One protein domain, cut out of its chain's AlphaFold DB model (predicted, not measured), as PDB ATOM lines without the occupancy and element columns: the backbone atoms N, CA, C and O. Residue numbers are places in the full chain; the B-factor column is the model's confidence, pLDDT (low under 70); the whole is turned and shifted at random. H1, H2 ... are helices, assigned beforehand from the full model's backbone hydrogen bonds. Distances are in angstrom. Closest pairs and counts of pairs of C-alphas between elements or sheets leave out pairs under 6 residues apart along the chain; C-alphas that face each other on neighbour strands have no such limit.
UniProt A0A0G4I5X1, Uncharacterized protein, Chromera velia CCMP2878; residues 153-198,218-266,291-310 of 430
ATOM      1  N   SER A 153     136.341  34.476  85.929       84.38
ATOM      2  CA  SER A 153     137.772  34.577  85.650       84.38
ATOM      3  C   SER A 153     138.169  35.931  85.077       84.38
ATOM      4  O   SER A 153     137.400  36.548  84.341       84.38
ATOM      5  N   CYS A 154     139.372  36.395  85.421       87.50
ATOM      6  CA  CYS A 154     139.967  37.621  84.887       87.50
ATOM      7  C   CYS A 154     140.696  37.424  83.545       87.50
ATOM      8  O   CYS A 154     141.300  38.375  83.043       87.50
ATOM      9  N   LEU A 155     140.684  36.218  82.968       91.38
ATOM     10  CA  LEU A 155     141.232  35.973  81.631       91.38
ATOM     11  C   LEU A 155     140.401  36.697  80.558       91.38
ATOM     12  O   LEU A 155     139.190  36.877  80.702       91.38
ATOM     13  N   LYS A 156     141.032  37.088  79.445       94.38
ATOM     14  CA  LYS A 156     140.328  37.623  78.271       94.38
ATOM     15  C   LYS A 156     139.269  36.616  77.818       94.38
ATOM     16  O   LYS A 156     139.533  35.417  77.715       94.38
ATOM     17  N   GLU A 157     138.079  37.118  77.488       92.56
ATOM     18  CA  GLU A 157     136.934  36.294  77.069       92.56
ATOM     19  C   GLU A 157     137.270  35.389  75.878       92.56
ATOM     20  O   GLU A 157     136.835  34.240  75.817       92.56
ATOM     21  N   GLU A 158     138.111  35.874  74.963       94.56
ATOM     22  CA  GLU A 158     138.581  35.093  73.823       94.56
ATOM     23  C   GLU A 158     139.440  33.895  74.260       94.56
ATOM     24  O   GLU A 158     139.210  32.780  73.800       94.56
ATOM     25  N   THR A 159     140.362  34.085  75.210       95.38
ATOM     26  CA  THR A 159     141.186  33.004  75.775       95.38
ATOM     27  C   THR A 159     140.323  31.981  76.503       95.38
ATOM     28  O   THR A 159     140.518  30.781  76.322       95.38
ATOM     29  N   MET A 160     139.333  32.438  77.277       94.62
ATOM     30  CA  MET A 160     138.390  31.546  77.957       94.62
ATOM     31  C   MET A 160     137.565  30.721  76.969       94.62
ATOM     32  O   MET A 160     137.413  29.517  77.159       94.62
ATOM     33  N   ARG A 161     137.048  31.347  75.904       94.31
ATOM     34  CA  ARG A 161     136.268  30.657  74.871       94.31
ATOM     35  C   ARG A 161     137.104  29.584  74.177       94.31
ATOM     36  O   ARG A 161     136.652  28.448  74.069       94.31
ATOM     37  N   GLU A 162     138.309  29.929  73.734       95.81
ATOM     38  CA  GLU A 162     139.205  28.980  73.064       95.81
ATOM     39  C   GLU A 162     139.635  27.851  74.013       95.81
ATOM     40  O   GLU A 162     139.672  26.685  73.621       95.81
ATOM     41  N   PHE A 163     139.879  28.156  75.289       96.19
ATOM     42  CA  PHE A 163     140.168  27.129  76.284       96.19
ATOM     43  C   PHE A 163     138.978  26.197  76.528       96.19
ATOM     44  O   PHE A 163     139.166  24.987  76.605       96.19
ATOM     45  N   ALA A 164     137.757  26.726  76.606       95.25
ATOM     46  CA  ALA A 164     136.556  25.915  76.783       95.25
ATOM     47  C   ALA A 164     136.339  24.949  75.609       95.25
ATOM     48  O   ALA A 164     135.996  23.789  75.827       95.25
ATOM     49  N   ILE A 165     136.592  25.400  74.378       94.94
ATOM     50  CA  ILE A 165     136.543  24.551  73.180       94.94
ATOM     51  C   ILE A 165     137.571  23.426  73.288       94.94
ATOM     52  O   ILE A 165     137.206  22.255  73.185       94.94
ATOM     53  N   PHE A 166     138.830  23.776  73.555       96.12
ATOM     54  CA  PHE A 166     139.916  22.813  73.721       96.12
ATOM     55  C   PHE A 166     139.594  21.783  74.814       96.12
ATOM     56  O   PHE A 166     139.790  20.582  74.637       96.12
ATOM     57  N   PHE A 167     139.055  22.244  75.941       96.38
ATOM     58  CA  PHE A 167     138.684  21.392  77.060       96.38
ATOM     59  C   PHE A 167     137.581  20.399  76.678       96.38
ATOM     60  O   PHE A 167     137.709  19.216  76.970       96.38
ATOM     61  N   LEU A 168     136.524  20.855  75.996       94.62
ATOM     62  CA  LEU A 168     135.432  19.990  75.530       94.62
ATOM     63  C   LEU A 168     135.911  18.947  74.518       94.62
ATOM     64  O   LEU A 168     135.440  17.811  74.539       94.62
ATOM     65  N   GLN A 169     136.858  19.307  73.648       94.06
ATOM     66  CA  GLN A 169     137.496  18.346  72.750       94.06
ATOM     67  C   GLN A 169     138.259  17.283  73.527       94.06
ATOM     68  O   GLN A 169     138.064  16.094  73.302       94.06
ATOM     69  N   LEU A 170     139.085  17.714  74.479       94.88
ATOM     70  CA  LEU A 170     139.900  16.816  75.284       94.88
ATOM     71  C   LEU A 170     139.036  15.880  76.144       94.88
ATOM     72  O   LEU A 170     139.404  14.721  76.330       94.88
ATOM     73  N   ASP A 171     137.887  16.366  76.619       95.56
ATOM     74  CA  ASP A 171     136.875  15.574  77.322       95.56
ATOM     75  C   ASP A 171     136.196  14.555  76.393       95.56
ATOM     76  O   ASP A 171     136.040  13.394  76.753       95.56
ATOM     77  N   SER A 172     135.859  14.964  75.165       93.31
ATOM     78  CA  SER A 172     135.224  14.094  74.162       93.31
ATOM     79  C   SER A 172     136.162  12.996  73.650       93.31
ATOM     80  O   SER A 172     135.725  11.880  73.369       93.31
ATOM     81  N   ASP A 173     137.458  13.295  73.545       93.19
ATOM     82  CA  ASP A 173     138.475  12.365  73.049       93.19
ATOM     83  C   ASP A 173     138.856  11.290  74.086       93.19
ATOM     84  O   ASP A 173     139.409  10.244  73.730       93.19
ATOM     85  N   LYS A 174     138.584  11.520  75.379       94.88
ATOM     86  CA  LYS A 174     139.006  10.641  76.479       94.88
ATOM     87  C   LYS A 174     137.814  10.047  77.215       94.88
ATOM     88  O   LYS A 174     137.000  10.745  77.795       94.88
ATOM     89  N   SER A 175     137.794   8.722  77.351       92.06
ATOM     90  CA  SER A 175     136.724   8.017  78.078       92.06
ATOM     91  C   SER A 175     136.628   8.363  79.569       92.06
ATOM     92  O   SER A 175     135.597   8.121  80.188       92.06
ATOM     93  N   ASN A 176     137.711   8.871  80.163       90.75
ATOM     94  CA  ASN A 176     137.795   9.191  81.592       90.75
ATOM     95  C   ASN A 176     137.620  10.695  81.867       90.75
ATOM     96  O   ASN A 176     137.885  11.138  82.986       90.75
ATOM     97  N   GLY A 177     137.221  11.456  80.845       94.06
ATOM     98  CA  GLY A 177     137.173  12.911  80.858       94.06
ATOM     99  C   GLY A 177     138.547  13.572  80.980       94.06
ATOM    100  O   GLY A 177     139.596  12.923  80.871       94.06
ATOM    101  N   VAL A 178     138.542  14.884  81.213       96.88
ATOM    102  CA  VAL A 178     139.769  15.676  81.389       96.88
ATOM    103  C   VAL A 178     140.414  15.423  82.747       96.88
ATOM    104  O   VAL A 178     139.822  15.639  83.805       96.88
ATOM    105  N   VAL A 179     141.688  15.038  82.736       96.94
ATOM    106  CA  VAL A 179     142.473  14.795  83.948       96.94
ATOM    107  C   VAL A 179     143.403  15.979  84.230       96.94
ATOM    108  O   VAL A 179     143.921  16.606  83.310       96.94
ATOM    109  N   ARG A 180     143.690  16.292  85.505       96.38
ATOM    110  CA  ARG A 180     144.600  17.408  85.866       96.38
ATOM    111  C   ARG A 180     145.978  17.303  85.204       96.38
ATOM    112  O   ARG A 180     146.550  18.319  84.817       96.38
ATOM    113  N   SER A 181     146.514  16.092  85.054       95.81
ATOM    114  CA  SER A 181     147.771  15.842  84.338       95.81
ATOM    115  C   SER A 181     147.743  16.308  82.887       95.81
ATOM    116  O   SER A 181     148.786  16.698  82.377       95.81
ATOM    117  N   ASP A 182     146.575  16.293  82.248       97.06
ATOM    118  CA  ASP A 182     146.422  16.696  80.854       97.06
ATOM    119  C   ASP A 182     146.624  18.199  80.702       97.06
ATOM    120  O   ASP A 182     147.416  18.629  79.869       97.06
ATOM    121  N   LEU A 183     146.000  18.994  81.576       96.38
ATOM    122  CA  LEU A 183     146.184  20.448  81.595       96.38
ATOM    123  C   LEU A 183     147.628  20.839  81.924       96.38
ATOM    124  O   LEU A 183     148.174  21.764  81.326       96.38
ATOM    125  N   LEU A 184     148.276  20.108  82.837       95.50
ATOM    126  CA  LEU A 184     149.700  20.308  83.117       95.50
ATOM    127  C   LEU A 184     150.567  19.963  81.901       95.50
ATOM    128  O   LEU A 184     151.490  20.707  81.583       95.50
ATOM    129  N   SER A 185     150.263  18.864  81.206       94.69
ATOM    130  CA  SER A 185     150.995  18.482  79.996       94.69
ATOM    131  C   SER A 185     150.790  19.473  78.856       94.69
ATOM    132  O   SER A 185     151.754  19.770  78.164       94.69
ATOM    133  N   PHE A 186     149.592  20.044  78.720       95.50
ATOM    134  CA  PHE A 186     149.289  21.093  77.749       95.50
ATOM    135  C   PHE A 186     150.166  22.335  77.981       95.50
ATOM    136  O   PHE A 186     150.853  22.795  77.070       95.50
ATOM    137  N   LEU A 187     150.243  22.829  79.222       93.88
ATOM    138  CA  LEU A 187     151.096  23.979  79.545       93.88
ATOM    139  C   LEU A 187     152.586  23.701  79.295       93.88
ATOM    140  O   LEU A 187     153.290  24.551  78.749       93.88
ATOM    141  N   GLU A 188     153.066  22.512  79.667       91.94
ATOM    142  CA  GLU A 188     154.478  22.146  79.512       91.94
ATOM    143  C   GLU A 188     154.860  21.889  78.048       91.94
ATOM    144  O   GLU A 188     155.883  22.382  77.575       91.94
ATOM    145  N   GLN A 189     154.059  21.102  77.330       92.56
ATOM    146  CA  GLN A 189     154.398  20.587  76.002       92.56
ATOM    147  C   GLN A 189     153.950  21.527  74.886       92.56
ATOM    148  O   GLN A 189     154.745  21.816  73.990       92.56
ATOM    149  N   ASP A 190     152.714  22.022  74.943       93.12
ATOM    150  CA  ASP A 190     152.129  22.797  73.846       93.12
ATOM    151  C   ASP A 190     152.452  24.285  73.980       93.12
ATOM    152  O   ASP A 190     152.794  24.949  72.994       93.12
ATOM    153  N   CYS A 191     152.400  24.815  75.205       89.88
ATOM    154  CA  CYS A 191     152.730  26.214  75.467       89.88
ATOM    155  C   CYS A 191     154.226  26.440  75.724       89.88
ATOM    156  O   CYS A 191     154.699  27.569  75.594       89.88
ATOM    157  N   GLY A 192     154.981  25.387  76.056       89.19
ATOM    158  CA  GLY A 192     156.399  25.502  76.401       89.19
ATOM    159  C   GLY A 192     156.637  26.314  77.677       89.19
ATOM    160  O   GLY A 192     157.684  26.949  77.809       89.19
ATOM    161  N   LEU A 193     155.652  26.339  78.580       87.12
ATOM    162  CA  LEU A 193     155.705  27.075  79.837       87.12
ATOM    163  C   LEU A 193     156.276  26.150  80.916       87.12
ATOM    164  O   LEU A 193     155.750  25.070  81.190       87.12
ATOM    165  N   ASP A 194     157.387  26.568  81.522       81.75
ATOM    166  CA  ASP A 194     158.048  25.810  82.583       81.75
ATOM    167  C   ASP A 194     157.182  25.830  83.860       81.75
ATOM    168  O   ASP A 194     157.273  26.730  84.689       81.75
ATOM    169  N   ILE A 195     156.356  24.798  84.043       81.62
ATOM    170  CA  ILE A 195     155.487  24.605  85.224       81.62
ATOM    171  C   ILE A 195     156.239  24.230  86.512       81.62
ATOM    172  O   ILE A 195     155.652  24.217  87.596       81.62
ATOM    173  N   TYR A 196     157.527  23.893  86.423       74.62
ATOM    174  CA  TYR A 196     158.357  23.596  87.588       74.62
ATOM    175  C   TYR A 196     159.350  24.724  87.811       74.62
ATOM    176  O   TYR A 196     160.161  25.015  86.933       74.62
ATOM    177  N   GLU A 197     159.343  25.289  89.018       64.88
ATOM    178  CA  GLU A 197     160.392  26.205  89.455       64.88
ATOM    179  C   GLU A 197     161.756  25.528  89.288       64.88
ATOM    180  O   GLU A 197     162.072  24.527  89.941       64.88
ATOM    181  N   ARG A 198     162.560  26.060  88.365       56.91
ATOM    182  CA  ARG A 198     163.987  25.768  88.316       56.91
ATOM    183  C   ARG A 198     164.675  26.725  89.270       56.91
ATOM    184  O   ARG A 198     164.381  27.916  89.287       56.91
ATOM    185  N   LYS A 218     153.397  28.577  97.313       60.56
ATOM    186  CA  LYS A 218     153.781  29.409  96.186       60.56
ATOM    187  C   LYS A 218     153.882  28.464  94.993       60.56
ATOM    188  O   LYS A 218     154.625  27.484  95.040       60.56
ATOM    189  N   GLY A 219     152.989  28.641  94.031       84.38
ATOM    190  CA  GLY A 219     152.790  27.721  92.919       84.38
ATOM    191  C   GLY A 219     151.320  27.383  92.704       84.38
ATOM    192  O   GLY A 219     150.779  26.461  93.325       84.38
ATOM    193  N   SER A 220     150.708  28.080  91.754       91.56
ATOM    194  CA  SER A 220     149.435  27.755  91.095       91.56
ATOM    195  C   SER A 220     149.326  26.260  90.777       91.56
ATOM    196  O   SER A 220     148.358  25.613  91.172       91.56
ATOM    197  N   VAL A 221     150.374  25.664  90.200       92.75
ATOM    198  CA  VAL A 221     150.461  24.225  89.879       92.75
ATOM    199  C   VAL A 221     150.276  23.339  91.112       92.75
ATOM    200  O   VAL A 221     149.543  22.348  91.080       92.75
ATOM    201  N   LYS A 222     150.926  23.680  92.230       92.38
ATOM    202  CA  LYS A 222     150.847  22.890  93.465       92.38
ATOM    203  C   LYS A 222     149.456  22.990  94.088       92.38
ATOM    204  O   LYS A 222     148.913  21.967  94.510       92.38
ATOM    205  N   ARG A 223     148.870  24.193  94.109       93.56
ATOM    206  CA  ARG A 223     147.491  24.412  94.575       93.56
ATOM    207  C   ARG A 223     146.493  23.637  93.719       93.56
ATOM    208  O   ARG A 223     145.643  22.932  94.260       93.56
ATOM    209  N   PHE A 224     146.655  23.694  92.401       95.38
ATOM    210  CA  PHE A 224     145.808  22.993  91.445       95.38
ATOM    211  C   PHE A 224     145.838  21.472  91.633       95.38
ATOM    212  O   PHE A 224     144.787  20.846  91.772       95.38
ATOM    213  N   VAL A 225     147.029  20.872  91.743       94.75
ATOM    214  CA  VAL A 225     147.160  19.432  92.026       94.75
ATOM    215  C   VAL A 225     146.527  19.084  93.371       94.75
ATOM    216  O   VAL A 225     145.849  18.070  93.491       94.75
ATOM    217  N   LYS A 226     146.696  19.919  94.397       93.12
ATOM    218  CA  LYS A 226     146.162  19.632  95.732       93.12
ATOM    219  C   LYS A 226     144.645  19.662  95.833       93.12
ATOM    220  O   LYS A 226     144.132  18.890  96.650       93.12
ATOM    221  N   LYS A 227     143.973  20.488  95.021       93.62
ATOM    222  CA  LYS A 227     142.506  20.507  94.886       93.62
ATOM    223  C   LYS A 227     141.951  19.168  94.363       93.62
ATOM    224  O   LYS A 227     140.779  18.886  94.566       93.62
ATOM    225  N   GLY A 228     142.787  18.317  93.757       91.50
ATOM    226  CA  GLY A 228     142.374  17.011  93.246       91.50
ATOM    227  C   GLY A 228     141.775  16.060  94.281       91.50
ATOM    228  O   GLY A 228     142.330  15.856  95.368       91.50
ATOM    229  N   LEU A 229     140.648  15.447  93.905       85.81
ATOM    230  CA  LEU A 229     139.912  14.461  94.696       85.81
ATOM    231  C   LEU A 229     140.541  13.061  94.574       85.81
ATOM    232  O   LEU A 229     141.174  12.725  93.578       85.81
ATOM    233  N   GLY A 230     140.346  12.211  95.588       73.75
ATOM    234  CA  GLY A 230     140.612  10.767  95.464       73.75
ATOM    235  C   GLY A 230     142.030  10.276  95.800       73.75
ATOM    236  O   GLY A 230     142.358   9.126  95.503       73.75
ATOM    237  N   GLY A 231     142.883  11.068  96.464       74.38
ATOM    238  CA  GLY A 231     144.237  10.609  96.807       74.38
ATOM    239  C   GLY A 231     144.918  11.312  97.980       74.38
ATOM    240  O   GLY A 231     144.841  12.528  98.126       74.38
ATOM    241  N   ARG A 232     145.658  10.538  98.793       83.00
ATOM    242  CA  ARG A 232     146.608  11.067  99.797       83.00
ATOM    243  C   ARG A 232     147.936  11.525  99.179       83.00
ATOM    244  O   ARG A 232     148.654  12.286  99.815       83.00
ATOM    245  N   THR A 233     148.270  11.054  97.976       89.50
ATOM    246  CA  THR A 233     149.527  11.361  97.277       89.50
ATOM    247  C   THR A 233     149.283  12.273  96.080       89.50
ATOM    248  O   THR A 233     148.265  12.139  95.398       89.50
ATOM    249  N   ASP A 234     150.233  13.167  95.793       88.12
ATOM    250  CA  ASP A 234     150.128  14.129  94.686       88.12
ATOM    251  C   ASP A 234     149.976  13.437  93.325       88.12
ATOM    252  O   ASP A 234     149.206  13.903  92.493       88.12
ATOM    253  N   ASP A 235     150.613  12.282  93.117       89.38
ATOM    254  CA  ASP A 235     150.468  11.501  91.880       89.38
ATOM    255  C   ASP A 235     149.026  11.033  91.655       89.38
ATOM    256  O   ASP A 235     148.511  11.107  90.543       89.38
ATOM    257  N   LYS A 236     148.335  10.617  92.726       90.12
ATOM    258  CA  LYS A 236     146.917  10.235  92.652       90.12
ATOM    259  C   LYS A 236     146.027  11.441  92.375       90.12
ATOM    260  O   LYS A 236     145.044  11.326  91.656       90.12
ATOM    261  N   LYS A 237     146.380  12.605  92.916       93.00
ATOM    262  CA  LYS A 237     145.640  13.837  92.647       93.00
ATOM    263  C   LYS A 237     145.889  14.371  91.237       93.00
ATOM    264  O   LYS A 237     144.977  14.916  90.630       93.00
ATOM    265  N   ARG A 238     147.076  14.169  90.664       93.88
ATOM    266  CA  ARG A 238     147.358  14.509  89.259       93.88
ATOM    267  C   ARG A 238     146.487  13.724  88.288       93.88
ATOM    268  O   ARG A 238     146.104  14.283  87.272       93.88
ATOM    269  N   VAL A 239     146.152  12.476  88.617       94.56
ATOM    270  CA  VAL A 239     145.276  11.634  87.786       94.56
ATOM    271  C   VAL A 239     143.782  11.806  88.083       94.56
ATOM    272  O   VAL A 239     142.960  11.076  87.542       94.56
ATOM    273  N   SER A 240     143.411  12.755  88.944       94.69
ATOM    274  CA  SER A 240     142.002  13.020  89.245       94.69
ATOM    275  C   SER A 240     141.360  13.927  88.190       94.69
ATOM    276  O   SER A 240     142.022  14.818  87.648       94.69
ATOM    277  N   GLY A 241     140.073  13.695  87.920       95.25
ATOM    278  CA  GLY A 241     139.290  14.462  86.948       95.25
ATOM    279  C   GLY A 241     139.192  15.938  87.323       95.25
ATOM    280  O   GLY A 241     139.059  16.275  88.502       95.25
ATOM    281  N   CYS A 242     139.303  16.809  86.330       95.81
ATOM    282  CA  CYS A 242     139.248  18.259  86.458       95.81
ATOM    283  C   CYS A 242     137.949  18.760  85.835       95.81
ATOM    284  O   CYS A 242     137.581  18.301  84.762       95.81
ATOM    285  N   SER A 243     137.270  19.713  86.470       95.44
ATOM    286  CA  SER A 243     136.180  20.444  85.809       95.44
ATOM    287  C   SER A 243     136.720  21.589  84.945       95.44
ATOM    288  O   SER A 243     137.837  22.068  85.162       95.44
ATOM    289  N   LEU A 244     135.918  22.067  83.987       95.19
ATOM    290  CA  LEU A 244     136.276  23.217  83.150       95.19
ATOM    291  C   LEU A 244     136.539  24.477  83.992       95.19
ATOM    292  O   LEU A 244     137.537  25.159  83.781       95.19
ATOM    293  N   GLN A 245     135.689  24.740  84.991       94.25
ATOM    294  CA  GLN A 245     135.856  25.867  85.915       94.25
ATOM    295  C   GLN A 245     137.182  25.773  86.686       94.25
ATOM    296  O   GLN A 245     137.916  26.755  86.753       94.25
ATOM    297  N   GLU A 246     137.535  24.593  87.209       95.00
ATOM    298  CA  GLU A 246     138.831  24.392  87.873       95.00
ATOM    299  C   GLU A 246     140.019  24.596  86.923       95.00
ATOM    300  O   GLU A 246     141.057  25.101  87.347       95.00
ATOM    301  N   GLY A 247     139.876  24.206  85.653       96.38
ATOM    302  CA  GLY A 247     140.890  24.430  84.625       96.38
ATOM    303  C   GLY A 247     141.089  25.914  84.309       96.38
ATOM    304  O   GLY A 247     142.226  26.367  84.210       96.38
ATOM    305  N   ILE A 248     139.997  26.679  84.212       95.88
ATOM    306  CA  ILE A 248     140.030  28.131  83.982       95.88
ATOM    307  C   ILE A 248     140.658  28.854  85.175       95.88
ATOM    308  O   ILE A 248     141.584  29.638  84.985       95.88
ATOM    309  N   GLU A 249     140.216  28.547  86.400       95.31
ATOM    310  CA  GLU A 249     140.808  29.104  87.626       95.31
ATOM    311  C   GLU A 249     142.307  28.813  87.705       95.31
ATOM    312  O   GLU A 249     143.094  29.666  88.103       95.31
ATOM    313  N   PHE A 250     142.718  27.604  87.315       95.81
ATOM    314  CA  PHE A 250     144.125  27.240  87.279       95.81
ATOM    315  C   PHE A 250     144.919  28.062  86.262       95.81
ATOM    316  O   PHE A 250     145.997  28.548  86.603       95.81
ATOM    317  N   LEU A 251     144.411  28.231  85.039       95.69
ATOM    318  CA  LEU A 251     145.075  29.047  84.022       95.69
ATOM    319  C   LEU A 251     145.197  30.509  84.447       95.69
ATOM    320  O   LEU A 251     146.234  31.126  84.224       95.69
ATOM    321  N   GLU A 252     144.165  31.053  85.079       95.12
ATOM    322  CA  GLU A 252     144.183  32.406  85.622       95.12
ATOM    323  C   GLU A 252     145.241  32.563  86.715       95.12
ATOM    324  O   GLU A 252     146.108  33.431  86.611       95.12
ATOM    325  N   ASP A 253     145.216  31.682  87.719       94.12
ATOM    326  CA  ASP A 253     146.219  31.632  88.785       94.12
ATOM    327  C   ASP A 253     147.639  31.540  88.207       94.12
ATOM    328  O   ASP A 253     148.567  32.174  88.713       94.12
ATOM    329  N   PHE A 254     147.808  30.749  87.145       93.62
ATOM    330  CA  PHE A 254     149.082  30.543  86.468       93.62
ATOM    331  C   PHE A 254     149.563  31.806  85.738       93.62
ATOM    332  O   PHE A 254     150.715  32.212  85.901       93.62
ATOM    333  N   VAL A 255     148.686  32.467  84.976       93.44
ATOM    334  CA  VAL A 255     149.002  33.719  84.266       93.44
ATOM    335  C   VAL A 255     149.328  34.842  85.251       93.44
ATOM    336  O   VAL A 255     150.303  35.568  85.049       93.44
ATOM    337  N   LEU A 256     148.554  34.977  86.331       91.81
ATOM    338  CA  LEU A 256     148.792  35.983  87.368       91.81
ATOM    339  C   LEU A 256     150.127  35.761  88.081       91.81
ATOM    340  O   LEU A 256     150.873  36.715  88.304       91.81
ATOM    341  N   GLU A 257     150.456  34.510  88.407       90.50
ATOM    342  CA  GLU A 257     151.726  34.170  89.044       90.50
ATOM    343  C   GLU A 257     152.921  34.493  88.145       90.50
ATOM    344  O   GLU A 257     153.910  35.057  88.613       90.50
ATOM    345  N   HIS A 258     152.827  34.187  86.853       87.75
ATOM    346  CA  HIS A 258     153.882  34.521  85.908       87.75
ATOM    347  C   HIS A 258     154.044  36.034  85.703       87.75
ATOM    348  O   HIS A 258     155.166  36.533  85.761       87.75
ATOM    349  N   ARG A 259     152.940  36.782  85.553       87.62
ATOM    350  CA  ARG A 259     152.984  38.254  85.471       87.62
ATOM    351  C   ARG A 259     153.594  38.877  86.728       87.62
ATOM    352  O   ARG A 259     154.323  39.860  86.633       87.62
ATOM    353  N   GLY A 260     153.325  38.305  87.903       84.12
ATOM    354  CA  GLY A 260     153.937  38.734  89.161       84.12
ATOM    355  C   GLY A 260     155.463  38.600  89.152       84.12
ATOM    356  O   GLY A 260     156.157  39.542  89.525       84.12
ATOM    357  N   ARG A 261     155.990  37.472  88.659       82.00
ATOM    358  CA  ARG A 261     157.441  37.218  88.576       82.00
ATOM    359  C   ARG A 261     158.149  38.176  87.619       82.00
ATOM    360  O   ARG A 261     159.184  38.726  87.976       82.00
ATOM    361  N   GLU A 262     157.568  38.435  86.445       80.44
ATOM    362  CA  GLU A 262     158.130  39.391  85.477       80.44
ATOM    363  C   GLU A 262     158.268  40.806  86.067       80.44
ATOM    364  O   GLU A 262     159.216  41.536  85.767       80.44
ATOM    365  N   LEU A 263     157.322  41.213  86.921       80.56
ATOM    366  CA  LEU A 263     157.373  42.503  87.608       80.56
ATOM    367  C   LEU A 263     158.419  42.524  88.727       80.56
ATOM    368  O   LEU A 263     159.059  43.556  88.932       80.56
ATOM    369  N   GLU A 264     158.611  41.422  89.451       82.12
ATOM    370  CA  GLU A 264     159.664  41.314  90.467       82.12
ATOM    371  C   GLU A 264     161.066  41.362  89.842       82.12
ATOM    372  O   GLU A 264     161.936  42.063  90.361       82.12
ATOM    373  N   GLU A 265     161.275  40.701  88.700       79.31
ATOM    374  CA  GLU A 265     162.550  40.737  87.972       79.31
ATOM    375  C   GLU A 265     162.879  42.141  87.449       79.31
ATOM    376  O   GLU A 265     164.010  42.603  87.593       79.31
ATOM    377  N   LYS A 266     161.886  42.870  86.918       78.44
ATOM    378  CA  LYS A 266     162.069  44.257  86.444       78.44
ATOM    379  C   LYS A 266     162.373  45.256  87.563       78.44
ATOM    380  O   LYS A 266     162.974  46.292  87.298       78.44
ATOM    381  N   ILE A 291     152.045  36.307  78.310       90.94
ATOM    382  CA  ILE A 291     151.877  34.846  78.396       90.94
ATOM    383  C   ILE A 291     150.453  34.450  78.012       90.94
ATOM    384  O   ILE A 291     150.236  33.417  77.381       90.94
ATOM    385  N   GLU A 292     149.493  35.326  78.305       92.94
ATOM    386  CA  GLU A 292     148.111  35.188  77.877       92.94
ATOM    387  C   GLU A 292     147.952  35.179  76.345       92.94
ATOM    388  O   GLU A 292     147.177  34.387  75.815       92.94
ATOM    389  N   GLU A 293     148.704  36.000  75.606       93.38
ATOM    390  CA  GLU A 293     148.702  35.977  74.137       93.38
ATOM    391  C   GLU A 293     149.338  34.697  73.591       93.38
ATOM    392  O   GLU A 293     148.848  34.133  72.612       93.38
ATOM    393  N   THR A 294     150.393  34.200  74.244       93.12
ATOM    394  CA  THR A 294     151.013  32.916  73.878       93.12
ATOM    395  C   THR A 294     150.029  31.762  74.075       93.12
ATOM    396  O   THR A 294     149.878  30.926  73.180       93.12
ATOM    397  N   LEU A 295     149.311  31.749  75.204       94.62
ATOM    398  CA  LEU A 295     148.239  30.792  75.481       94.62
ATOM    399  C   LEU A 295     147.133  30.881  74.427       94.62
ATOM    400  O   LEU A 295     146.774  29.867  73.835       94.62
ATOM    401  N   LEU A 296     146.639  32.087  74.139       95.88
ATOM    402  CA  LEU A 296     145.580  32.306  73.155       95.88
ATOM    403  C   LEU A 296     145.981  31.820  71.757       95.88
ATOM    404  O   LEU A 296     145.200  31.142  71.089       95.88
ATOM    405  N   LEU A 297     147.197  32.139  71.307       95.88
ATOM    406  CA  LEU A 297     147.705  31.693  70.008       95.88
ATOM    407  C   LEU A 297     147.784  30.167  69.926       95.88
ATOM    408  O   LEU A 297     147.427  29.597  68.893       95.88
ATOM    409  N   LYS A 298     148.219  29.509  71.006       95.88
ATOM    410  CA  LYS A 298     148.313  28.049  71.066       95.88
ATOM    411  C   LYS A 298     146.957  27.368  71.119       95.88
ATOM    412  O   LYS A 298     146.747  26.409  70.383       95.88
ATOM    413  N   LEU A 299     146.019  27.899  71.895       96.50
ATOM    414  CA  LEU A 299     144.648  27.398  71.928       96.50
ATOM    415  C   LEU A 299     143.979  27.524  70.557       96.50
ATOM    416  O   LEU A 299     143.448  26.545  70.047       96.50
ATOM    417  N   LYS A 300     144.118  28.677  69.891       96.31
ATOM    418  CA  LYS A 300     143.642  28.853  68.510       96.31
ATOM    419  C   LYS A 300     144.292  27.869  67.543       96.31
ATOM    420  O   LYS A 300     143.639  27.397  66.622       96.31
ATOM    421  N   GLU A 301     145.585  27.584  67.699       96.19
ATOM    422  CA  GLU A 301     146.289  26.612  66.861       96.19
ATOM    423  C   GLU A 301     145.727  25.196  67.033       96.19
ATOM    424  O   GLU A 301     145.452  24.544  66.027       96.19
ATOM    425  N   LEU A 302     145.493  24.760  68.274       94.38
ATOM    426  CA  LEU A 302     144.895  23.458  68.587       94.38
ATOM    427  C   LEU A 302     143.439  23.368  68.110       94.38
ATOM    428  O   LEU A 302     143.034  22.362  67.525       94.38
ATOM    429  N   ASN A 303     142.681  24.454  68.248       94.81
ATOM    430  CA  ASN A 303     141.272  24.505  67.877       94.81
ATOM    431  C   ASN A 303     141.029  24.673  66.371       94.81
ATOM    432  O   ASN A 303     139.895  24.530  65.923       94.81
ATOM    433  N   LYS A 304     142.052  24.917  65.537       94.38
ATOM    434  CA  LYS A 304     141.873  24.987  64.067       94.38
ATOM    435  C   LYS A 304     141.270  23.712  63.470       94.38
ATOM    436  O   LYS A 304     140.655  23.779  62.409       94.38
ATOM    437  N   GLY A 305     141.477  22.565  64.117       85.75
ATOM    438  CA  GLY A 305     140.869  21.289  63.733       85.75
ATOM    439  C   GLY A 305     139.524  21.007  64.409       85.75
ATOM    440  O   GLY A 305     138.871  20.023  64.069       85.75
ATOM    441  N   ALA A 306     139.109  21.846  65.361       85.25
ATOM    442  CA  ALA A 306     137.878  21.688  66.112       85.25
ATOM    443  C   ALA A 306     136.680  22.080  65.255       85.25
ATOM    444  O   ALA A 306     136.433  23.258  65.003       85.25
ATOM    445  N   ASN A 307     135.893  21.097  64.832       80.00
ATOM    446  CA  ASN A 307     134.569  21.383  64.309       80.00
ATOM    447  C   ASN A 307     133.592  21.451  65.489       80.00
ATOM    448  O   ASN A 307     133.085  20.418  65.925       80.00
ATOM    449  N   LEU A 308     133.365  22.653  66.038       74.06
ATOM    450  CA  LEU A 308     132.417  22.852  67.146       74.06
ATOM    451  C   LEU A 308     131.032  22.296  66.823       74.06
ATOM    452  O   LEU A 308     130.391  21.745  67.713       74.06
ATOM    453  N   ASP A 309     130.603  22.402  65.565       76.38
ATOM    454  CA  ASP A 309     129.289  21.933  65.121       76.38
ATOM    455  C   ASP A 309     129.165  20.403  65.190       76.38
ATOM    456  O   ASP A 309     128.058  19.870  65.194       76.38
ATOM    457  N   ALA A 310     130.291  19.683  65.252       75.62
ATOM    458  CA  ALA A 310     130.310  18.239  65.471       75.62
ATOM    459  C   ALA A 310     130.324  17.859  66.962       75.62
ATOM    460  O   ALA A 310     129.904  16.756  67.307       75.62
TER     461      ALA A 310
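Overview. This is residues 153 to 198, 218 to 266 and 291 to 310 of the 430 residues of an uncharacterized protein of Chromera velia CCMP2878 (UniProt A0A0G4I5X1). H1, H5 and H6 each pack on the other two; H2 lies near the middle, with H3 and H4 beside it. Residues 260 to 266 of H5 stick out. The printed part has 115 residues and six named helices, H1 to H6; it is all helix, compact, radius of gyration of the C-alphas 14.2 A, spans 45 by 36 by 23 A.

Arrangement. H1, residues 157 to 173, touches H6, 291 to 303, closest at C-alphas 159 and 296, 5.2 A. H5, residues 244 to 266, touches H3, 220 to 227, at a shallow tilt of 30 degrees, closest at C-alphas 220 and 254, 5.4 A. Every helix O i to N i+4 pair is within hydrogen-bond range.

Along the chain. H1 begins at C-alpha 157 at (136.934, 36.294, 77.069), and H6 ends at C-alpha 303 at (141.272, 24.505, 67.877); H2 is residues 180 to 190, H4 is residues 234 to 238, and H5 measures 33.4 A from first to last C-alpha.

Size, cuts and confidence. Two cuts, residues 199 to 217 and 267 to 290, leave C-alpha gaps of 13.4 A and 16.0 A; pLDDT is under 70 at 197, 198 and 218.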